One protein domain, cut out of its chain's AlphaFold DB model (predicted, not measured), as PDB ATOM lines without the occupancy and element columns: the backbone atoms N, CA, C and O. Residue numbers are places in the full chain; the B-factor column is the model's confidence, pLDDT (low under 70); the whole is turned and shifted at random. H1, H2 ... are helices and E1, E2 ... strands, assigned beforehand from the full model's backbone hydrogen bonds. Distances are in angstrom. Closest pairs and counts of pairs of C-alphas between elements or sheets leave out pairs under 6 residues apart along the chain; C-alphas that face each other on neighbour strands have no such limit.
ATOM      1  N   ARG A 159      33.796  22.493  40.449       96.56
ATOM      2  CA  ARG A 159      32.506  22.837  39.844       96.56
ATOM      3  C   ARG A 159      32.690  24.127  39.044       96.56
ATOM      4  O   ARG A 159      33.470  24.987  39.434       96.56
ATOM      5  N   TRP A 160      32.030  24.233  37.899       98.00
ATOM      6  CA  TRP A 160      32.105  25.400  37.016       98.00
ATOM      7  C   TRP A 160      30.862  26.266  37.135       98.00
ATOM      8  O   TRP A 160      30.960  27.490  37.210       98.00
ATOM      9  N   GLY A 161      29.693  25.632  37.180       97.31
ATOM     10  CA  GLY A 161      28.446  26.345  37.366       97.31
ATOM     11  C   GLY A 161      27.311  25.450  37.822       97.31
ATOM     12  O   GLY A 161      27.367  24.224  37.706       97.31
ATOM     13  N   GLU A 162      26.285  26.094  38.352       96.62
ATOM     14  CA  GLU A 162      25.042  25.475  38.771       96.62
ATOM     15  C   GLU A 162      23.872  26.376  38.393       96.62
ATOM     16  O   GLU A 162      23.828  27.542  38.781       96.62
ATOM     17  N   LEU A 163      22.936  25.820  37.632       96.44
ATOM     18  CA  LEU A 163      21.712  26.468  37.197       96.44
ATOM     19  C   LEU A 163      20.543  25.864  37.973       96.44
ATOM     20  O   LEU A 163      20.394  24.642  38.026       96.44
ATOM     21  N   ARG A 164      19.714  26.721  38.563       94.62
ATOM     22  CA  ARG A 164      18.471  26.336  39.228       94.62
ATOM     23  C   ARG A 164      17.297  27.088  38.631       94.62
ATOM     24  O   ARG A 164      17.429  28.262  38.277       94.62
ATOM     25  N   PHE A 165      16.163  26.413  38.584       93.06
ATOM     26  CA  PHE A 165      14.883  26.976  38.194       93.06
ATOM     27  C   PHE A 165      13.848  26.688  39.281       93.06
ATOM     28  O   PHE A 165      13.843  25.614  39.880       93.06
ATOM     29  N   THR A 166      12.993  27.658  39.591       91.44
ATOM     30  CA  THR A 166      11.892  27.491  40.547       91.44
ATOM     31  C   THR A 166      10.706  28.338  40.115       91.44
ATOM     32  O   THR A 166      10.852  29.520  39.819       91.44
ATOM     33  N   GLU A 167       9.515  27.743  40.107       88.81
ATOM     34  CA  GLU A 167       8.271  28.452  39.808       88.81
ATOM     35  C   GLU A 167       7.534  28.773  41.118       88.81
ATOM     36  O   GLU A 167       7.013  27.884  41.795       88.81
ATOM     37  N   THR A 168       7.492  30.051  41.487       82.06
ATOM     38  CA  THR A 168       7.034  30.512  42.812       82.06
ATOM     39  C   THR A 168       5.512  30.561  42.972       82.06
ATOM     40  O   THR A 168       5.010  30.378  44.082       82.06
ATOM     41  N   ASP A 169       4.765  30.720  41.874       74.94
ATOM     42  CA  ASP A 169       3.295  30.839  41.887       74.94
ATOM     43  C   ASP A 169       2.557  29.542  41.504       74.94
ATOM     44  O   ASP A 169       1.322  29.504  41.411       74.94
ATOM     45  N   SER A 170       3.287  28.443  41.305       65.19
ATOM     46  CA  SER A 170       2.695  27.144  40.988       65.19
ATOM     47  C   SER A 170       2.366  26.337  42.253       65.19
ATOM     48  O   SER A 170       3.021  26.427  43.288       65.19
ATOM     49  N   ARG A 171       1.323  25.496  42.186       53.75
ATOM     50  CA  ARG A 171       0.967  24.561  43.278       53.75
ATOM     51  C   ARG A 171       1.899  23.346  43.367       53.75
ATOM     52  O   ARG A 171       1.708  22.518  44.255       53.75
ATOM     53  N   THR A 172       2.845  23.221  42.445       54.56
ATOM     54  CA  THR A 172       3.893  22.200  42.420       54.56
ATOM     55  C   THR A 172       5.189  22.895  42.808       54.56
ATOM     56  O   THR A 172       5.810  23.567  41.995       54.56
ATOM     57  N   SER A 173       5.518  22.842  44.095       56.38
ATOM     58  CA  SER A 173       6.718  23.468  44.635       56.38
ATOM     59  C   SER A 173       7.908  22.546  44.440       56.38
ATOM     60  O   SER A 173       7.953  21.483  45.063       56.38
ATOM     61  N   GLY A 174       8.890  23.006  43.686       74.31
ATOM     62  CA  GLY A 174      10.226  22.465  43.771       74.31
ATOM     63  C   GLY A 174      11.221  23.228  42.902       74.31
ATOM     64  O   GLY A 174      10.902  24.262  42.308       74.31
ATOM     65  N   THR A 175      12.467  22.789  43.000       84.06
ATOM     66  CA  THR A 175      13.633  23.408  42.395       84.06
ATOM     67  C   THR A 175      14.318  22.388  41.500       84.06
ATOM     68  O   THR A 175      15.026  21.498  41.980       84.06
ATOM     69  N   ASP A 176      14.191  22.596  40.193       89.44
ATOM     70  CA  ASP A 176      14.994  21.893  39.205       89.44
ATOM     71  C   ASP A 176      16.423  22.440  39.228       89.44
ATOM     72  O   ASP A 176      16.654  23.649  39.359       89.44
ATOM     73  N   ARG A 177      17.406  21.552  39.102       91.56
ATOM     74  CA  ARG A 177      18.826  21.894  39.209       91.56
ATOM     75  C   ARG A 177      19.642  21.146  38.171       91.56
ATOM     76  O   ARG A 177      19.498  19.940  37.999       91.56
ATOM     77  N   THR A 178      20.590  21.840  37.558       93.88
ATOM     78  CA  THR A 178      21.680  21.219  36.804       93.88
ATOM     79  C   THR A 178      23.020  21.836  37.184       93.88
ATOM     80  O   THR A 178      23.090  23.009  37.542       93.88
ATOM     81  N   ALA A 179      24.092  21.052  37.144       95.44
ATOM     82  CA  ALA A 179      25.445  21.505  37.453       95.44
ATOM     83  C   ALA A 179      26.457  20.917  36.472       95.44
ATOM     84  O   ALA A 179      26.289  19.790  36.011       95.44
ATOM     85  N   ILE A 180      27.526  21.663  36.196       97.56
ATOM     86  CA  ILE A 180      28.641  21.239  35.344       97.56
ATOM     87  C   ILE A 180      29.972  21.418  36.071       97.56
ATOM     88  O   ILE A 180      30.186  22.390  36.801       97.56
ATOM     89  N   GLY A 181      30.896  20.484  35.861       97.31
ATOM     90  CA  GLY A 181      32.258  20.582  36.370       97.31
ATOM     91  C   GLY A 181      33.112  19.380  35.998       97.31
ATOM     92  O   GLY A 181      32.755  18.574  35.140       97.31
ATOM     93  N   LEU A 182      34.262  19.252  36.657       97.50
ATOM     94  CA  LEU A 182      35.190  18.145  36.428       97.50
ATOM     95  C   LEU A 182      35.007  17.043  37.468       97.50
ATOM     96  O   LEU A 182      35.156  17.292  38.656       97.50
ATOM     97  N   VAL A 183      34.796  15.802  37.030       95.81
ATOM     98  CA  VAL A 183      34.894  14.621  37.919       95.81
ATOM     99  C   VAL A 183      36.332  14.107  38.003       95.81
ATOM    100  O   VAL A 183      36.755  13.509  38.985       95.81
ATOM    101  N   THR A 184      37.119  14.352  36.956       96.69
ATOM    102  CA  THR A 184      38.571  14.132  36.915       96.69
ATOM    103  C   THR A 184      39.199  15.151  35.962       96.69
ATOM    104  O   THR A 184      38.484  15.764  35.169       96.69
ATOM    105  N   PRO A 185      40.535  15.331  35.946       95.56
ATOM    106  CA  PRO A 185      41.169  16.344  35.096       95.56
ATOM    107  C   PRO A 185      40.885  16.241  33.586       95.56
ATOM    108  O   PRO A 185      41.152  17.208  32.866       95.56
ATOM    109  N   GLY A 186      40.415  15.090  33.092       96.88
ATOM    110  CA  GLY A 186      40.099  14.848  31.683       96.88
ATOM    111  C   GLY A 186      38.635  14.534  31.392       96.88
ATOM    112  O   GLY A 186      38.334  14.220  30.242       96.88
ATOM    113  N   VAL A 187      37.736  14.623  32.376       97.44
ATOM    114  CA  VAL A 187      36.315  14.294  32.196       97.44
ATOM    115  C   VAL A 187      35.447  15.386  32.804       97.44
ATOM    116  O   VAL A 187      35.542  15.665  34.001       97.44
ATOM    117  N   VAL A 188      34.606  15.972  31.958       97.31
ATOM    118  CA  VAL A 188      33.534  16.894  32.337       97.31
ATOM    119  C   VAL A 188      32.288  16.067  32.614       97.31
ATOM    120  O   VAL A 188      32.019  15.110  31.883       97.31
ATOM    121  N   ALA A 189      31.551  16.427  33.655       95.94
ATOM    122  CA  ALA A 189      30.241  15.867  33.926       95.94
ATOM    123  C   ALA A 189      29.196  16.974  34.049       95.94
ATOM    124  O   ALA A 189      29.479  18.033  34.617       95.94
ATOM    125  N   CYS A 190      27.999  16.682  33.552       95.19
ATOM    126  CA  CYS A 190      26.793  17.467  33.769       95.19
ATOM    127  C   CYS A 190      25.817  16.611  34.575       95.19
ATOM    128  O   CYS A 190      25.571  15.461  34.217       95.19
ATOM    129  N   ILE A 191      25.279  17.147  35.662       92.38
ATOM    130  CA  ILE A 191      24.316  16.461  36.528       92.38
ATOM    131  C   ILE A 191      23.003  17.210  36.408       92.38
ATOM    132  O   ILE A 191      23.017  18.432  36.529       92.38
ATOM    133  N   THR A 192      21.887  16.510  36.217       90.62
ATOM    134  CA  THR A 192      20.560  17.134  36.271       90.62
ATOM    135  C   THR A 192      19.640  16.404  37.225       90.62
ATOM    136  O   THR A 192      19.616  15.174  37.288       90.62
ATOM    137  N   ARG A 193      18.880  17.193  37.977       86.81
ATOM    138  CA  ARG A 193      17.894  16.741  38.935       86.81
ATOM    139  C   ARG A 193      16.630  17.567  38.761       86.81
ATOM    140  O   ARG A 193      16.667  18.785  38.938       86.81
ATOM    141  N   PHE A 194      15.549  16.881  38.426       84.25
ATOM    142  CA  PHE A 194      14.212  17.449  38.449       84.25
ATOM    143  C   PHE A 194      13.566  17.178  39.808       84.25
ATOM    144  O   PHE A 194      14.061  16.369  40.604       84.25
ATOM    145  N   ASP A 195      12.493  17.896  40.102       75.94
ATOM    146  CA  ASP A 195      11.793  17.790  41.378       75.94
ATOM    147  C   ASP A 195      11.488  16.359  41.839       75.94
ATOM    148  O   ASP A 195      10.995  15.522  41.088       75.94
ATOM    149  N   GLU A 196      11.753  16.105  43.127       59.00
ATOM    150  CA  GLU A 196      11.474  14.858  43.862       59.00
ATOM    151  C   GLU A 196      12.016  13.546  43.242       59.00
ATOM    152  O   GLU A 196      11.799  12.473  43.814       59.00
ATOM    153  N   SER A 197      12.788  13.594  42.150       56.31
ATOM    154  CA  SER A 197      13.435  12.427  41.546       56.31
ATOM    155  C   SER A 197      14.908  12.277  41.967       56.31
ATOM    156  O   SER A 197      15.573  13.205  42.451       56.31
ATOM    157  N   GLN A 198      15.419  11.042  41.865       56.66
ATOM    158  CA  GLN A 198      16.867  10.789  41.852       56.66
ATOM    159  C   GLN A 198      17.483  11.550  40.662       56.66
ATOM    160  O   GLN A 198      16.742  11.809  39.717       56.66
ATOM    161  N   PRO A 199      18.783  11.921  40.672       58.22
ATOM    162  CA  PRO A 199      19.400  12.569  39.511       58.22
ATOM    163  C   PRO A 199      19.050  11.786  38.245       58.22
ATOM    164  O   PRO A 199      19.364  10.598  38.148       58.22
ATOM    165  N   GLU A 200      18.328  12.442  37.340       66.19
ATOM    166  CA  GLU A 200      17.726  11.769  36.191       66.19
ATOM    167  C   GLU A 200      18.795  11.457  35.153       66.19
ATOM    168  O   GLU A 200      18.768  10.378  34.569       66.19
ATOM    169  N   ASP A 201      19.795  12.337  35.031       80.50
ATOM    170  CA  ASP A 201      20.863  12.195  34.054       80.50
ATOM    171  C   ASP A 201      22.201  12.722  34.581       80.50
ATOM    172  O   ASP A 201      22.337  13.876  35.003       80.50
ATOM    173  N   VAL A 202      23.215  11.858  34.514       89.69
ATOM    174  CA  VAL A 202      24.620  12.264  34.532       89.69
ATOM    175  C   VAL A 202      25.168  12.086  33.124       89.69
ATOM    176  O   VAL A 202      25.240  10.972  32.608       89.69
ATOM    177  N   GLU A 203      25.583  13.171  32.494       93.44
ATOM    178  CA  GLU A 203      26.241  13.136  31.192       93.44
ATOM    179  C   GLU A 203      27.743  13.293  31.379       93.44
ATOM    180  O   GLU A 203      28.191  14.120  32.172       93.44
ATOM    181  N   LEU A 204      28.529  12.504  30.648       94.81
ATOM    182  CA  LEU A 204      29.985  12.566  30.688       94.81
ATOM    183  C   LEU A 204      30.533  12.947  29.321       94.81
ATOM    184  O   LEU A 204      30.096  12.432  28.295       94.81
ATOM    185  N   ALA A 205      31.565  13.781  29.317       94.81
ATOM    186  CA  ALA A 205      32.317  14.104  28.119       94.81
ATOM    187  C   ALA A 205      33.817  14.110  28.409       94.81
ATOM    188  O   ALA A 205      34.277  14.510  29.484       94.81
ATOM    189  N   ARG A 206      34.620  13.707  27.418       95.50
ATOM    190  CA  ARG A 206      36.064  13.970  27.458       95.50
ATOM    191  C   ARG A 206      36.279  15.477  27.450       95.50
ATOM    192  O   ARG A 206      35.750  16.172  26.587       95.50
ATOM    193  N   ARG A 207      37.097  15.965  28.378       96.12
ATOM    194  CA  ARG A 207      37.450  17.380  28.465       96.12
ATOM    195  C   ARG A 207      38.182  17.818  27.197       96.12
ATOM    196  O   ARG A 207      39.233  17.264  26.864       96.12
ATOM    197  N   GLY A 208      37.620  18.813  26.523       95.75
ATOM    198  CA  GLY A 208      38.174  19.443  25.331       95.75
ATOM    199  C   GLY A 208      38.292  20.946  25.542       95.75
ATOM    200  O   GLY A 208      39.119  21.393  26.331       95.75
ATOM    201  N   ASP A 209      37.463  21.698  24.828       97.25
ATOM    202  CA  ASP A 209      37.281  23.131  25.044       97.25
ATOM    203  C   ASP A 209      36.282  23.344  26.188       97.25
ATOM    204  O   ASP A 209      35.098  23.025  26.059       97.25
ATOM    205  N   ASP A 210      36.778  23.835  27.324       97.75
ATOM    206  CA  ASP A 210      35.960  24.020  28.520       97.75
ATOM    207  C   ASP A 210      34.864  25.081  28.289       97.75
ATOM    208  O   ASP A 210      33.753  24.925  28.798       97.75
ATOM    209  N   ALA A 211      35.144  26.151  27.532       98.19
ATOM    210  CA  ALA A 211      34.179  27.224  27.285       98.19
ATOM    211  C   ALA A 211      33.044  26.728  26.385       98.19
ATOM    212  O   ALA A 211      31.871  26.954  26.681       98.19
ATOM    213  N   ALA A 212      33.385  25.967  25.341       97.62
ATOM    214  CA  ALA A 212      32.391  25.314  24.497       97.62
ATOM    215  C   ALA A 212      31.553  24.287  25.273       97.62
ATOM    216  O   ALA A 212      30.340  24.226  25.085       97.62
ATOM    217  N   ALA A 213      32.172  23.511  26.172       97.31
ATOM    218  CA  ALA A 213      31.451  22.571  27.030       97.31
ATOM    219  C   ALA A 213      30.469  23.291  27.969       97.31
ATOM    220  O   ALA A 213      29.332  22.852  28.114       97.31
ATOM    221  N   PHE A 214      30.881  24.417  28.561       98.00
ATOM    222  CA  PHE A 214      30.014  25.227  29.413       98.00
ATOM    223  C   PHE A 214      28.836  25.826  28.638       98.00
ATOM    224  O   PHE A 214      27.699  25.723  29.091       98.00
ATOM    225  N   VAL A 215      29.077  26.412  27.460       97.75
ATOM    226  CA  VAL A 215      27.999  26.965  26.622       97.75
ATOM    227  C   VAL A 215      27.044  25.871  26.154       97.75
ATOM    228  O   VAL A 215      25.836  26.079  26.200       97.75
ATOM    229  N   GLY A 216      27.564  24.705  25.765       96.62
ATOM    230  CA  GLY A 216      26.738  23.551  25.412       96.62
ATOM    231  C   GLY A 216      25.864  23.091  26.578       96.62
ATOM    232  O   GLY A 216      24.676  22.872  26.396       96.62
ATOM    233  N   TRP A 217      26.402  23.018  27.798       96.31
ATOM    234  CA  TRP A 217      25.593  22.716  28.984       96.31
ATOM    235  C   TRP A 217      24.533  23.783  29.268       96.31
ATOM    236  O   TRP A 217      23.394  23.442  29.580       96.31
ATOM    237  N   LEU A 218      24.892  25.063  29.149       96.81
ATOM    238  CA  LEU A 218      23.983  26.160  29.458       96.81
ATOM    239  C   LEU A 218      22.834  26.243  28.446       96.81
ATOM    240  O   LEU A 218      21.691  26.366  28.862       96.81
ATOM    241  N   LEU A 219      23.128  26.200  27.145       95.50
ATOM    242  CA  LEU A 219      22.146  26.473  26.086       95.50
ATOM    243  C   LEU A 219      21.524  25.222  25.464       95.50
ATOM    244  O   LEU A 219      20.408  25.300  24.962       95.50
ATOM    245  N   ASP A 220      22.248  24.102  25.475       92.19
ATOM    246  CA  ASP A 220      21.847  22.849  24.825       92.19
ATOM    247  C   ASP A 220      21.686  21.692  25.845       92.19
ATOM    248  O   ASP A 220      21.390  20.557  25.465       92.19
ATOM    249  N   GLY A 221      21.905  21.950  27.141       85.38
ATOM    250  CA  GLY A 221      21.869  20.949  28.210       85.38
ATOM    251  C   GLY A 221      20.482  20.728  28.815       85.38
ATOM    252  O   GLY A 221      19.480  21.300  28.390       85.38
ATOM    253  N   SER A 222      20.410  19.877  29.836       78.56
ATOM    254  CA  SER A 222      19.153  19.260  30.278       78.56
ATOM    255  C   SER A 222      18.014  20.232  30.628       78.56
ATOM    256  O   SER A 222      16.914  20.054  30.117       78.56
ATOM    257  N   LEU A 223      18.228  21.287  31.431       83.50
ATOM    258  CA  LEU A 223      17.123  22.218  31.739       83.50
ATOM    259  C   LEU A 223      16.637  22.966  30.487       83.50
ATOM    260  O   LEU A 223      15.435  23.142  30.303       83.50
ATOM    261  N   SER A 224      17.554  23.357  29.597       83.00
ATOM    262  CA  SER A 224      17.199  24.036  28.346       83.00
ATOM    263  C   SER A 224      16.375  23.134  27.418       83.00
ATOM    264  O   SER A 224      15.352  23.564  26.883       83.00
ATOM    265  N   THR A 225      16.759  21.859  27.293       82.38
ATOM    266  CA  THR A 225      16.115  20.893  26.395       82.38
ATOM    267  C   THR A 225      14.793  20.373  26.947       82.38
ATOM    268  O   THR A 225      13.837  20.237  26.185       82.38
ATOM    269  N   ASN A 226      14.698  20.138  28.258       82.69
ATOM    270  CA  ASN A 226      13.470  19.646  28.886       82.69
ATOM    271  C   ASN A 226      12.377  20.715  28.966       82.69
ATOM    272  O   ASN A 226      11.198  20.392  28.809       82.69
ATOM    273  N   PHE A 227      12.749  21.985  29.138       82.75
ATOM    274  CA  PHE A 227      11.782  23.073  29.268       82.75
ATOM    275  C   PHE A 227      11.629  23.949  28.021       82.75
ATOM    276  O   PHE A 227      10.768  24.826  28.003       82.75
ATOM    277  N   SER A 228      12.395  23.702  26.950       83.00
ATOM    278  CA  SER A 228      12.401  24.555  25.747       83.00
ATOM    279  C   SER A 228      12.653  26.031  26.093       83.00
ATOM    280  O   SER A 228      11.932  26.931  25.653       83.00
ATOM    281  N   VAL A 229      13.660  26.266  26.935       85.62
ATOM    282  CA  VAL A 229      14.065  27.607  27.374       85.62
ATOM    283  C   VAL A 229      14.742  28.335  26.213       85.62
ATOM    284  O   VAL A 229      15.511  27.739  25.463       85.62
ATOM    285  N   GLY A 230      14.472  29.629  26.062       89.88
ATOM    286  CA  GLY A 230      15.106  30.453  25.034       89.88
ATOM    287  C   GLY A 230      16.586  30.686  25.332       89.88
ATOM    288  O   GLY A 230      16.946  31.031  26.460       89.88
ATOM    289  N   GLU A 231      17.440  30.548  24.317       94.25
ATOM    290  CA  GLU A 231      18.884  30.753  24.463       94.25
ATOM    291  C   GLU A 231      19.211  32.178  24.937       94.25
ATOM    292  O   GLU A 231      20.136  32.372  25.723       94.25
ATOM    293  N   GLU A 232      18.434  33.181  24.513       95.00
ATOM    294  CA  GLU A 232      18.610  34.576  24.924       95.00
ATOM    295  C   GLU A 232      18.423  34.768  26.431       95.00
ATOM    296  O   GLU A 232      19.164  35.533  27.048       95.00
ATOM    297  N   LEU A 233      17.458  34.061  27.029       96.19
ATOM    298  CA  LEU A 233      17.198  34.120  28.467       96.19
ATOM    299  C   LEU A 233      18.410  33.594  29.238       96.19
ATOM    300  O   LEU A 233      18.895  34.254  30.158       96.19
ATOM    301  N   LEU A 234      18.931  32.430  28.840       97.19
ATOM    302  CA  LEU A 234      20.061  31.785  29.514       97.19
ATOM    303  C   LEU A 234      21.382  32.525  29.265       97.19
ATOM    304  O   LEU A 234      22.199  32.652  30.177       97.19
ATOM    305  N   ALA A 235      21.575  33.093  28.072       97.69
ATOM    306  CA  ALA A 235      22.710  33.964  27.784       97.69
ATOM    307  C   ALA A 235      22.669  35.250  28.626       97.69
ATOM    308  O   ALA A 235      23.693  35.645  29.191       97.69
ATOM    309  N   GLN A 236      21.498  35.884  28.767       97.94
ATOM    310  CA  GLN A 236      21.350  37.038  29.653       97.94
ATOM    311  C   GLN A 236      21.599  36.641  31.111       97.94
ATOM    312  O   GLN A 236      22.310  37.354  31.810       97.94
ATOM    313  N   LEU A 237      21.096  35.490  31.566       98.19
ATOM    314  CA  LEU A 237      21.354  34.987  32.917       98.19
ATOM    315  C   LEU A 237      22.856  34.798  33.182       98.19
ATOM    316  O   LEU A 237      23.343  35.171  34.248       98.19
ATOM    317  N   PHE A 238      23.607  34.286  32.201       98.44
ATOM    318  CA  PHE A 238      25.067  34.218  32.290       98.44
ATOM    319  C   PHE A 238      25.704  35.600  32.450       98.44
ATOM    320  O   PHE A 238      26.597  35.770  33.282       98.44
ATOM    321  N   VAL A 239      25.240  36.605  31.703       98.19
ATOM    322  CA  VAL A 239      25.700  37.996  31.847       98.19
ATOM    323  C   VAL A 239      25.393  38.548  33.243       98.19
ATOM    324  O   VAL A 239      26.291  39.114  33.873       98.19
ATOM    325  N   GLU A 240      24.175  38.352  33.757       97.75
ATOM    326  CA  GLU A 240      23.772  38.808  35.096       97.75
ATOM    327  C   GLU A 240      24.639  38.161  36.194       97.75
ATOM    328  O   GLU A 240      25.127  38.851  37.091       97.75
ATOM    329  N   ALA A 241      24.906  36.856  36.088       97.94
ATOM    330  CA  ALA A 241      25.726  36.127  37.052       97.94
ATOM    331  C   ALA A 241      27.220  36.491  36.972       97.94
ATOM    332  O   ALA A 241      27.887  36.608  37.997       97.94
ATOM    333  N   SER A 242      27.767  36.680  35.769       97.44
ATOM    334  CA  SER A 242      29.207  36.913  35.571       97.44
ATOM    335  C   SER A 242      29.631  38.375  35.727       97.44
ATOM    336  O   SER A 242      30.714  38.651  36.241       97.44
ATOM    337  N   THR A 243      28.790  39.314  35.288       93.38
ATOM    338  CA  THR A 243      29.120  40.751  35.224       93.38
ATOM    339  C   THR A 243      28.087  41.643  35.907       93.38
ATOM    340  O   THR A 243      28.451  42.705  36.410       93.38
ATOM    341  N   GLY A 244      26.824  41.209  35.978       87.44
ATOM    342  CA  GLY A 244      25.724  41.961  36.596       87.44
ATOM    343  C   GLY A 244      25.713  41.941  38.126       87.44
ATOM    344  O   GLY A 244      25.002  42.731  38.740       87.44
ATOM    345  N   GLY A 245      26.529  41.089  38.756       91.62
ATOM    346  CA  GLY A 245      26.623  40.985  40.214       91.62
ATOM    347  C   GLY A 245      25.581  40.066  40.852       91.62
ATOM    348  O   GLY A 245      25.521  40.010  42.074       91.62
ATOM    349  N   HIS A 246      24.823  39.311  40.054       95.75
ATOM    350  CA  HIS A 246      23.772  38.395  40.509       95.75
ATOM    351  C   HIS A 246      24.247  36.933  40.588       95.75
ATOM    352  O   HIS A 246      23.485  35.996  40.353       95.75
ATOM    353  N   ASN A 247      25.534  36.710  40.879       97.81
ATOM    354  CA  ASN A 247      26.093  35.361  40.963       97.81
ATOM    355  C   ASN A 247      25.454  34.570  42.118       97.81
ATOM    356  O   ASN A 247      25.688  34.886  43.286       97.81
ATOM    357  N   GLY A 248      24.691  33.525  41.798       96.50
ATOM    358  CA  GLY A 248      23.960  32.729  42.786       96.50
ATOM    359  C   GLY A 248      22.735  33.430  43.386       96.50
ATOM    360  O   GLY A 248      22.196  32.948  44.383       96.50
ATOM    361  N   GLU A 249      22.287  34.542  42.798       97.19
ATOM    362  CA  GLU A 249      21.048  35.224  43.178       97.19
ATOM    363  C   GLU A 249      19.892  34.812  42.256       97.19
ATOM    364  O   GLU A 249      20.093  34.541  41.072       97.19
ATOM    365  N   ALA A 250      18.674  34.779  42.804       95.81
ATOM    366  CA  ALA A 250      17.470  34.525  42.026       95.81
ATOM    367  C   ALA A 250      17.113  35.755  41.177       95.81
ATOM    368  O   ALA A 250      16.961  36.865  41.693       95.81
ATOM    369  N   VAL A 251      16.959  35.543  39.873       96.06
ATOM    370  CA  VAL A 251      16.585  36.552  38.887       96.06
ATOM    371  C   VAL A 251      15.260  36.137  38.240       96.06
ATOM    372  O   VAL A 251      15.176  35.031  37.702       96.06
ATOM    373  N   PRO A 252      14.219  36.991  38.268       94.94
ATOM    374  CA  PRO A 252      12.955  36.670  37.620       94.94
ATOM    375  C   PRO A 252      13.128  36.620  36.100       94.94
ATOM    376  O   PRO A 252      13.821  37.455  35.511       94.94
ATOM    377  N   GLY A 253      12.464  35.669  35.451       94.50
ATOM    378  CA  GLY A 253      12.525  35.453  34.008       94.50
ATOM    379  C   GLY A 253      12.170  36.684  33.182       94.50
ATOM    380  O   GLY A 253      12.820  36.974  32.177       94.50
ATOM    381  N   SER A 254      11.199  37.458  33.661       93.69
ATOM    382  CA  SER A 254      10.753  38.715  33.050       93.69
ATOM    383  C   SER A 254      11.839  39.796  33.010       93.69
ATOM    384  O   SER A 254      11.770  40.693  32.174       93.69
ATOM    385  N   ARG A 255      12.849  39.720  33.895       94.75
ATOM    386  CA  ARG A 255      14.039  40.588  33.893       94.75
ATOM    387  C   ARG A 255      15.106  40.087  32.925       94.75
ATOM    388  O   ARG A 255      15.973  40.853  32.511       94.75
ATOM    389  N   LEU A 256      15.085  38.821  32.537       95.06
ATOM    390  CA  LEU A 256      16.094  38.265  31.639       95.06
ATOM    391  C   LEU A 256      15.742  38.540  30.178       95.06
ATOM    392  O   LEU A 256      16.598  38.969  29.410       95.06
ATOM    393  N   VAL A 257      14.474  38.391  29.805       93.19
ATOM    394  CA  VAL A 257      14.018  38.577  28.426       93.19
ATOM    395  C   VAL A 257      12.678  39.306  28.384       93.19
ATOM    396  O   VAL A 257      11.873  39.209  29.305       93.19
ATOM    397  N   GLU A 258      12.436  40.045  27.303       85.50
ATOM    398  CA  GLU A 258      11.129  40.644  27.044       85.50
ATOM    399  C   GLU A 258      10.085  39.548  26.780       85.50
ATOM    400  O   GLU A 258      10.313  38.633  25.988       85.50
ATOM    401  N   VAL A 259       8.937  39.642  27.452       78.50
ATOM    402  CA  VAL A 259       7.858  38.657  27.336       78.50
ATOM    403  C   VAL A 259       7.053  38.911  26.063       78.50
ATOM    404  O   VAL A 259       6.260  39.852  26.000       78.50
ATOM    405  N   ASP A 260       7.204  38.040  25.068       79.62
ATOM    406  CA  ASP A 260       6.260  37.962  23.952       79.62
ATOM    407  C   ASP A 260       4.967  37.284  24.432       79.62
ATOM    408  O   ASP A 260       4.937  36.083  24.696       79.62
ATOM    409  N   GLN A 261       3.880  38.052  24.554       77.25
ATOM    410  CA  GLN A 261       2.582  37.517  24.979       77.25
ATOM    411  C   GLN A 261       1.957  36.560  23.955       77.25
ATOM    412  O   GLN A 261       1.101  35.755  24.325       77.25
ATOM    413  N   GLU A 262       2.338  36.647  22.678       76.06
ATOM    414  CA  GLU A 262       1.807  35.772  21.632       76.06
ATOM    415  C   GLU A 262       2.537  34.425  21.604       76.06
ATOM    416  O   GLU A 262       1.906  33.400  21.337       76.06
ATOM    417  N   ASN A 263       3.835  34.413  21.925       77.06
ATOM    418  CA  ASN A 263       4.672  33.213  21.965       77.06
ATOM    419  C   ASN A 263       5.589  33.216  23.199       77.06
ATOM    420  O   ASN A 263       6.807  33.369  23.063       77.06
ATOM    421  N   PRO A 264       5.036  33.047  24.411       79.50
ATOM    422  CA  PRO A 264       5.845  33.108  25.613       79.50
ATOM    423  C   PRO A 264       6.820  31.933  25.668       79.50
ATOM    424  O   PRO A 264       6.448  30.772  25.474       79.50
ATOM    425  N   ILE A 265       8.076  32.254  25.963       86.06
ATOM    426  CA  ILE A 265       9.129  31.275  26.215       86.06
ATOM    427  C   ILE A 265       8.945  30.730  27.634       86.06
ATOM    428  O   ILE A 265       8.496  31.438  28.537       86.06
ATOM    429  N   PHE A 266       9.281  29.460  27.856       89.25
ATOM    430  CA  PHE A 266       9.237  28.902  29.201       89.25
ATOM    431  C   PHE A 266      10.134  29.696  30.159       89.25
ATOM    432  O   PHE A 266      11.273  30.036  29.837       89.25
ATOM    433  N   GLY A 267       9.617  29.962  31.357       90.12
ATOM    434  CA  GLY A 267      10.384  30.591  32.419       90.12
ATOM    435  C   GLY A 267      10.628  32.089  32.238       90.12
ATOM    436  O   GLY A 267      11.488  32.616  32.929       90.12
ATOM    437  N   CYS A 268       9.927  32.786  31.335       92.44
ATOM    438  CA  CYS A 268      10.103  34.229  31.120       92.44
ATOM    439  C   CYS A 268       9.211  35.120  32.010       92.44
ATOM    440  O   CYS A 268       9.108  36.317  31.760       92.44
ATOM    441  N   TYR A 269       8.525  34.573  33.016       91.00
ATOM    442  CA  TYR A 269       7.575  35.324  33.851       91.00
ATOM    443  C   TYR A 269       8.212  35.855  35.143       91.00
ATOM    444  O   TYR A 269       9.320  35.466  35.506       91.00
ATOM    445  N   ASP A 270       7.501  36.735  35.857       90.06
ATOM    446  CA  ASP A 270       7.912  37.210  37.192       90.06
ATOM    447  C   ASP A 270       7.935  36.085  38.234       90.06
ATOM    448  O   ASP A 270       8.743  36.115  39.158       90.06
ATOM    449  N   SER A 271       7.062  35.091  38.070       90.25
ATOM    450  CA  SER A 271       6.954  33.924  38.946       90.25
ATOM    451  C   SER A 271       8.048  32.878  38.705       90.25
ATOM    452  O   SER A 271       8.238  31.985  39.533       90.25
ATOM    453  N   SER A 272       8.776  32.998  37.595       92.38
ATOM    454  CA  SER A 272       9.833  32.088  37.171       92.38
ATOM    455  C   SER A 272      11.189  32.585  37.671       92.38
ATOM    456  O   SER A 272      11.768  33.507  37.097       92.38
ATOM    457  N   GLU A 273      11.715  31.984  38.733       94.31
ATOM    458  CA  GLU A 273      13.006  32.354  39.312       94.31
ATOM    459  C   GLU A 273      14.134  31.492  38.744       94.31
ATOM    460  O   GLU A 273      14.143  30.265  38.871       94.31
ATOM    461  N   TRP A 274      15.127  32.154  38.155       95.94
ATOM    462  CA  TRP A 274      16.348  31.532  37.660       95.94
ATOM    463  C   TRP A 274      17.525  31.912  38.543       95.94
ATOM    464  O   TRP A 274      17.729  33.082  38.841       95.94
ATOM    465  N   THR A 275      18.338  30.940  38.936       97.31
ATOM    466  CA  THR A 275      19.587  31.197  39.661       97.31
ATOM    467  C   THR A 275      20.734  30.550  38.913       97.31
ATOM    468  O   THR A 275      20.695  29.348  38.662       97.31
ATOM    469  N   LEU A 276      21.775  31.318  38.596       98.00
ATOM    470  CA  LEU A 276      23.018  30.783  38.049       98.00
ATOM    471  C   LEU A 276      24.175  31.138  38.979       98.00
ATOM    472  O   LEU A 276      24.507  32.308  39.162       98.00
ATOM    473  N   GLN A 277      24.782  30.113  39.565       98.19
ATOM    474  CA  GLN A 277      25.995  30.230  40.359       98.19
ATOM    475  C   GLN A 277      27.199  29.821  39.509       98.19
ATOM    476  O   GLN A 277      27.212  28.738  38.932       98.19
ATOM    477  N   LEU A 278      28.216  30.675  39.449       98.19
ATOM    478  CA  LEU A 278      29.453  30.501  38.697       98.19
ATOM    479  C   LEU A 278      30.646  30.384  39.649       98.19
ATOM    480  O   LEU A 278      30.818  31.196  40.562       98.19
ATOM    481  N   GLU A 279      31.501  29.405  39.372       97.62
ATOM    482  CA  GLU A 279      32.785  29.161  40.037       97.62
ATOM    483  C   GLU A 279      33.906  29.181  38.985       97.62
ATOM    484  O   GLU A 279      34.664  28.230  38.797       97.62
ATOM    485  N   LEU A 280      33.957  30.281  38.230       96.69
ATOM    486  CA  LEU A 280      34.825  30.449  37.071       96.69
ATOM    487  C   LEU A 280      35.853  31.552  37.305       96.69
ATOM    488  O   LEU A 280      35.542  32.621  37.827       96.69
ATOM    489  N   GLU A 281      37.076  31.314  36.842       95.75
ATOM    490  CA  GLU A 281      38.109  32.348  36.786       95.75
ATOM    491  C   GLU A 281      37.807  33.354  35.656       95.75
ATOM    492  O   GLU A 281      37.293  32.953  34.607       95.75
ATOM    493  N   PRO A 282      38.186  34.641  35.787       96.31
ATOM    494  CA  PRO A 282      37.863  35.668  34.791       96.31
ATOM    495  C   PRO A 282      38.232  35.325  33.330       96.31
ATOM    496  O   PRO A 282      37.399  35.546  32.456       96.31
ATOM    497  N   PRO A 283      39.399  34.714  33.021       97.44
ATOM    498  CA  PRO A 283      39.724  34.339  31.640       97.44
ATOM    499  C   PRO A 283      38.759  33.314  31.027       97.44
ATOM    500  O   PRO A 283      38.571  33.287  29.816       97.44
ATOM    501  N   MET A 284      38.164  32.456  31.859       97.62
ATOM    502  CA  MET A 284      37.178  31.471  31.425       97.62
ATOM    503  C   MET A 284      35.827  32.138  31.140       97.62
ATOM    504  O   MET A 284      35.171  31.787  30.165       97.62
ATOM    505  N   VAL A 285      35.443  33.137  31.943       98.12
ATOM    506  CA  VAL A 285      34.254  33.966  31.682       98.12
ATOM    507  C   VAL A 285      34.376  34.671  30.330       98.12
ATOM    508  O   VAL A 285      33.447  34.600  29.527       98.12
ATOM    509  N   ASP A 286      35.526  35.284  30.039       98.12
ATOM    510  CA  ASP A 286      35.763  35.953  28.753       98.12
ATOM    511  C   ASP A 286      35.652  34.986  27.568       98.12
ATOM    512  O   ASP A 286      35.002  35.312  26.572       98.12
ATOM    513  N   ALA A 287      36.221  33.783  27.697       98.44
ATOM    514  CA  ALA A 287      36.131  32.744  26.676       98.44
ATOM    515  C   ALA A 287      34.686  32.256  26.464       98.44
ATOM    516  O   ALA A 287      34.266  32.069  25.324       98.44
ATOM    517  N   ILE A 288      33.900  32.089  27.533       98.56
ATOM    518  CA  ILE A 288      32.476  31.731  27.425       98.56
ATOM    519  C   ILE A 288      31.693  32.839  26.716       98.56
ATOM    520  O   ILE A 288      30.887  32.534  25.842       98.56
ATOM    521  N   LEU A 289      31.941  34.112  27.040       98.56
ATOM    522  CA  LEU A 289      31.298  35.241  26.359       98.56
ATOM    523  C   LEU A 289      31.622  35.271  24.858       98.56
ATOM    524  O   LEU A 289      30.736  35.575  24.062       98.56
ATOM    525  N   ASP A 290      32.855  34.934  24.463       98.44
ATOM    526  CA  ASP A 290      33.222  34.812  23.045       98.44
ATOM    527  C   ASP A 290      32.437  33.685  22.358       98.44
ATOM    528  O   ASP A 290      31.828  33.910  21.313       98.44
ATOM    529  N   VAL A 291      32.367  32.499  22.975       98.50
ATOM    530  CA  VAL A 291      31.605  31.364  22.426       98.50
ATOM    531  C   VAL A 291      30.102  31.672  22.358       98.50
ATOM    532  O   VAL A 291      29.449  31.302  21.384       98.50
ATOM    533  N   LEU A 292      29.545  32.367  23.355       98.19
ATOM    534  CA  LEU A 292      28.149  32.817  23.350       98.19
ATOM    535  C   LEU A 292      27.878  33.786  22.195       98.19
ATOM    536  O   LEU A 292      26.901  33.607  21.470       98.19
ATOM    537  N   ALA A 293      28.739  34.787  21.992       98.06
ATOM    538  CA  ALA A 293      28.566  35.770  20.923       98.06
ATOM    539  C   ALA A 293      28.550  35.129  19.523       98.06
ATOM    540  O   ALA A 293      27.862  35.621  18.628       98.06
ATOM    541  N   ASP A 294      29.243  34.004  19.346       97.75
ATOM    542  CA  ASP A 294      29.271  33.259  18.087       97.75
ATOM    543  C   ASP A 294      28.001  32.416  17.831       97.75
ATOM    544  O   ASP A 294      27.800  31.946  16.708       97.75
ATOM    545  N   ARG A 295      27.115  32.226  18.826       96.25
ATOM    546  CA  ARG A 295      25.896  31.401  18.682       96.25
ATOM    547  C   ARG A 295      24.843  32.045  17.787       96.25
ATOM    548  O   ARG A 295      24.299  31.383  16.903       96.25
ATOM    549  N   SER A 296      24.531  33.321  18.006       96.50
ATOM    550  CA  SER A 296      23.530  34.036  17.211       96.50
ATOM    551  C   SER A 296      23.733  35.553  17.264       96.50
ATOM    552  O   SER A 296      24.272  36.068  18.245       96.50
ATOM    553  N   PRO A 297      23.248  36.313  16.258       97.25
ATOM    554  CA  PRO A 297      23.305  37.774  16.295       97.25
ATOM    555  C   PRO A 297      22.630  38.372  17.534       97.25
ATOM    556  O   PRO A 297      23.085  39.387  18.050       97.25
ATOM    557  N   ARG A 298      21.564  37.735  18.033       95.38
ATOM    558  CA  ARG A 298      20.830  38.221  19.202       95.38
ATOM    559  C   ARG A 298      21.617  38.024  20.497       95.38
ATOM    560  O   ARG A 298      21.645  38.924  21.330       95.38
ATOM    561  N   ILE A 299      22.303  36.892  20.645       97.44
ATOM    562  CA  ILE A 299      23.196  36.652  21.786       97.44
ATOM    563  C   ILE A 299      24.435  37.552  21.698       97.44
ATOM    564  O   ILE A 299      24.886  38.075  22.715       97.44
ATOM    565  N   ALA A 300      24.946  37.819  20.492       98.06
ATOM    566  CA  ALA A 300      26.036  38.773  20.298       98.06
ATOM    567  C   ALA A 300      25.683  40.181  20.816       98.06
ATOM    568  O   ALA A 300      26.519  40.811  21.460       98.06
ATOM    569  N   GLU A 301      24.446  40.653  20.606       97.94
ATOM    570  CA  GLU A 301      23.962  41.926  21.168       97.94
ATOM    571  C   GLU A 301      23.944  41.913  22.708       97.94
ATOM    572  O   GLU A 301      24.332  42.902  23.331       97.94
ATOM    573  N   ILE A 302      23.544  40.796  23.330       98.00
ATOM    574  CA  ILE A 302      23.573  40.616  24.795       98.00
ATOM    575  C   ILE A 302      25.013  40.709  25.320       98.00
ATOM    576  O   ILE A 302      25.293  41.438  26.276       98.00
ATOM    577  N   VAL A 303      25.951  40.016  24.669       98.12
ATOM    578  CA  VAL A 303      27.373  40.044  25.040       98.12
ATOM    579  C   VAL A 303      27.981  41.436  24.817       98.12
ATOM    580  O   VAL A 303      28.762  41.905  25.648       98.12
ATOM    581  N   GLU A 304      27.617  42.133  23.736       98.19
ATOM    582  CA  GLU A 304      28.053  43.513  23.485       98.19
ATOM    583  C   GLU A 304      27.550  44.465  24.576       98.19
ATOM    584  O   GLU A 304      28.336  45.258  25.102       98.19
ATOM    585  N   ALA A 305      26.273  44.359  24.955       97.56
ATOM    586  CA  ALA A 305      25.682  45.149  26.029       97.56
ATOM    587  C   ALA A 305      26.429  44.956  27.360       97.56
ATOM    588  O   ALA A 305      26.682  45.934  28.065       97.56
ATOM    589  N   ALA A 306      26.830  43.720  27.671       96.69
ATOM    590  CA  ALA A 306      27.598  43.391  28.870       96.69
ATOM    591  C   ALA A 306      29.020  43.977  28.844       96.69
ATOM    592  O   ALA A 306      29.470  44.596  29.807       96.69
ATOM    593  N   ARG A 307      29.739  43.804  27.726       97.00
ATOM    594  CA  ARG A 307      31.134  44.260  27.574       97.00
ATOM    595  C   ARG A 307      31.253  45.775  27.439       97.00
ATOM    596  O   ARG A 307      32.259  46.356  27.845       97.00
ATOM    597  N   ASN A 308      30.252  46.411  26.841       97.31
ATOM    598  CA  ASN A 308      30.207  47.847  26.617       97.31
ATOM    599  C   ASN A 308      28.799  48.393  26.919       97.31
ATOM    600  O   ASN A 308      27.991  48.543  25.996       97.31
ATOM    601  N   PRO A 309      28.516  48.761  28.183       96.12
ATOM    602  CA  PRO A 309      27.213  49.296  28.592       96.12
ATOM    603  C   PRO A 309      26.787  50.583  27.868       96.12
ATOM    604  O   PRO A 309      25.603  50.902  27.817       96.12
ATOM    605  N   GLU A 310      27.738  51.311  27.277       97.94
ATOM    606  CA  GLU A 310      27.488  52.543  26.515       97.94
ATOM    607  C   GLU A 310      27.295  52.289  25.005       97.94
ATOM    608  O   GLU A 310      27.085  53.226  24.230       97.94
ATOM    609  N   SER A 311      27.384  51.032  24.556       97.94
ATOM    610  CA  SER A 311      27.019  50.641  23.189       97.94
ATOM    611  C   SER A 311      25.517  50.850  22.937       97.94
ATOM    612  O   SER A 311      24.734  50.927  23.887       97.94
ATOM    613  N   PRO A 312      25.061  50.892  21.670       98.12
ATOM    614  CA  PRO A 312      23.631  50.907  21.370       98.12
ATOM    615  C   PRO A 312      22.861  49.762  22.050       98.12
ATOM    616  O   PRO A 312      21.772  50.001  22.568       98.12
ATOM    617  N   ALA A 313      23.440  48.557  22.102       96.94
ATOM    618  CA  ALA A 313      22.848  47.403  22.777       96.94
ATOM    619  C   ALA A 313      22.788  47.595  24.303       96.94
ATOM    620  O   ALA A 313      21.747  47.355  24.915       96.94
ATOM    621  N   GLY A 314      23.865  48.101  24.915       97.00
ATOM    622  CA  GLY A 314      23.930  48.388  26.352       97.00
ATOM    623  C   GLY A 314      22.928  49.453  26.799       97.00
ATOM    624  O   GLY A 314      22.180  49.249  27.757       97.00
ATOM    625  N   LEU A 315      22.830  50.553  26.050       97.81
ATOM    626  CA  LEU A 315      21.855  51.613  26.311       97.81
ATOM    627  C   LEU A 315      20.413  51.122  26.135       97.81
ATOM    628  O   LEU A 315      19.551  51.473  26.941       97.81
ATOM    629  N   ALA A 316      20.150  50.296  25.116       96.38
ATOM    630  CA  ALA A 316      18.836  49.688  24.914       96.38
ATOM    631  C   ALA A 316      18.458  48.763  26.080       96.38
ATOM    632  O   ALA A 316      17.354  48.873  26.613       96.38
ATOM    633  N   ARG A 317      19.388  47.910  26.529       95.75
ATOM    634  CA  ARG A 317      19.186  47.027  27.686       95.75
ATOM    635  C   ARG A 317      18.909  47.818  28.962       95.75
ATOM    636  O   ARG A 317      17.983  47.482  29.693       95.75
ATOM    637  N   LYS A 318      19.673  48.882  29.214       95.88
ATOM    638  CA  LYS A 318      19.471  49.756  30.374       95.88
ATOM    639  C   LYS A 318      18.087  50.408  30.363       95.88
ATOM    640  O   LYS A 318      17.389  50.346  31.365       95.88
ATOM    641  N   ALA A 319      17.686  50.994  29.234       96.50
ATOM    642  CA  ALA A 319      16.374  51.624  29.102       96.50
ATOM    643  C   ALA A 319      15.230  50.618  29.317       96.50
ATOM    644  O   ALA A 319      14.231  50.940  29.953       96.50
ATOM    645  N   TRP A 320      15.393  49.390  28.820       95.00
ATOM    646  CA  TRP A 320      14.430  48.318  29.043       95.00
ATOM    647  C   TRP A 320      14.344  47.907  30.520       95.00
ATOM    648  O   TRP A 320      13.242  47.795  31.045       95.00
ATOM    649  N   LEU A 321      15.478  47.759  31.216       94.50
ATOM    650  CA  LEU A 321      15.494  47.451  32.653       94.50
ATOM    651  C   LEU A 321      14.818  48.551  33.484       94.50
ATOM    652  O   LEU A 321      14.039  48.242  34.381       94.50
ATOM    653  N   GLU A 322      15.069  49.824  33.164       95.50
ATOM    654  CA  GLU A 322      14.421  50.966  33.826       95.50
ATOM    655  C   GLU A 322      12.896  50.955  33.631       95.50
ATOM    656  O   GLU A 322      12.157  51.303  34.553       95.50
ATOM    657  N   GLN A 323      12.420  50.555  32.449       93.69
ATOM    658  CA  GLN A 323      10.991  50.399  32.172       93.69
ATOM    659  C   GLN A 323      10.400  49.199  32.923       93.69
ATOM    660  O   GLN A 323       9.367  49.336  33.570       93.69
ATOM    661  N   TRP A 324      11.081  48.049  32.893       93.62
ATOM    662  CA  TRP A 324      10.664  46.839  33.605       93.62
ATOM    663  C   TRP A 324      10.521  47.085  35.117       93.62
ATOM    664  O   TRP A 324       9.536  46.667  35.722       93.62
ATOM    665  N   GLU A 325      11.456  47.821  35.730       92.56
ATOM    666  CA  GLU A 325      11.375  48.182  37.153       92.56
ATOM    667  C   GLU A 325      10.145  49.053  37.456       92.56
ATOM    668  O   GLU A 325       9.446  48.796  38.438       92.56
ATOM    669  N   GLN A 326       9.833  50.028  36.595       92.56
ATOM    670  CA  GLN A 326       8.649  50.885  36.745       92.56
ATOM    671  C   GLN A 326       7.341  50.102  36.606       92.56
ATOM    672  O   GLN A 326       6.413  50.316  37.388       92.56
ATOM    673  N   ASP A 327       7.265  49.199  35.629       89.44
ATOM    674  CA  ASP A 327       6.067  48.393  35.386       89.44
ATOM    675  C   ASP A 327       5.799  47.440  36.558       89.44
ATOM    676  O   ASP A 327       4.653  47.286  36.982       89.44
ATOM    677  N   ARG A 328       6.858  46.876  37.149       85.81
ATOM    678  CA  ARG A 328       6.754  46.006  38.324       85.81
ATOM    679  C   ARG A 328       6.337  46.754  39.591       85.81
ATOM    680  O   ARG A 328       5.598  46.206  40.398       85.81
ATOM    681  N   GLU A 329       6.790  47.993  39.787       84.69
ATOM    682  CA  GLU A 329       6.343  48.830  40.915       84.69
ATOM    683  C   GLU A 329       4.873  49.270  40.791       84.69
ATOM    684  O   GLU A 329       4.251  49.640  41.792       84.69
ATOM    685  N   ALA A 330       4.319  49.261  39.576       82.31
ATOM    686  CA  ALA A 330       2.945  49.667  39.298       82.31
ATOM    687  C   ALA A 330       1.909  48.527  39.405       82.31
ATOM    688  O   ALA A 330       0.713  48.830  39.489       82.31
ATOM    689  N   ALA A 331       2.349  47.264  39.373       79.00
ATOM    690  CA  ALA A 331       1.517  46.056  39.441       79.00
ATOM    691  C   ALA A 331       1.167  45.652  40.886       79.00
ATOM    692  O   ALA A 331       0.005  45.225  41.100       79.00
TER     693      ALA A 331
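This is residues 159 to 331 of the 331 residues of an uncharacterized protein of Micromonospora rhizosphaerae (UniProt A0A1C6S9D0). A twisted slab of six antiparallel strands has helices H1 and H3 over one face, in two layers, and no named helix covers its other face. Off the sheet, the helical hairpin of H5 and H6 joins H3 in an up-and-down bundle, and the long helix H7 makes a corner with H6 and runs on past H4. The printed part has 173 residues with seven named helices and six named strands, in the order E1 E2 E3 E4 H1 H2 H3 E5 H4 E6 H5 H6 H7, and its class is mixed, helices and strands. The sheet runs E4 E3 E2 E1 E6 E5; the whole is compact, with a radius of gyration of the C-alphas of 16.0 A and spans of 49 by 41 by 26 A.

Begin with E1, residues 159 to 167, E2, residues 175 to 184, E3, residues 187 to 193, and E4, residues 201 to 206, a meander, each strand the antiparallel neighbour of the one before. Within hydrogen-bond range you find N 163 and O 178 at 2.8 A, N 191 and O 179 at 2.9 A, and N 203 and O 190 at 2.9 A. H1, residues 210 to 220, is on the sheet at a height of 9.0 A, over E2 and only just over E3, where 3 of its C-alphas fall. H2, residues 222 to 227, only grazes the sheet with residues 222 to 224. H3, residues 231 to 242, is on the same face as H1, at a height of 8.8 A, over E6, residues 272 to 278. E6 pairs with E1 through N 164 and O 275, 2.8 A, and with E5, residues 250 to 252, through N 251 and O 274, 2.8 A. H4, residues 253 to 256, touches H3, with C-alphas 233 and 256 closest at 5.3 A. H5, residues 282 to 293, touches H1, with C-alphas 211 and 288 closest at 4.8 A. H6, residues 297 to 307, touches H3 at a shallow tilt of 12 degrees, the same way, with C-alphas 232 and 299 closest at 5.9 A. H7, residues 312 to 330, touches H6 with residues 312 to 317 alone, about perpendicular at 86 degrees, with C-alphas 305 and 314 closest at 3.7 A. In H1, H2, H3, H5, H6 and H7 every O i to N i+4 pair is within hydrogen-bond range; H4 is too short for one.

Find C-alpha 159 at (32.506, 22.837, 39.844); from there E1 runs 24.9 A, and E2 runs 27.2 A. H7 begins at C-alpha 312, (23.631, 50.907, 21.370), and ends 27.4 A away at C-alpha 330, (2.945, 49.667, 39.298).

The C-alphas farthest apart, of Gly 186 and Ala 330, are 51.5 A apart. The printed part has no cut, and its long link is H4 to E6, residues 257 to 271. Look for pLDDT under 70 at residues 170 to 173 and 196 to 200.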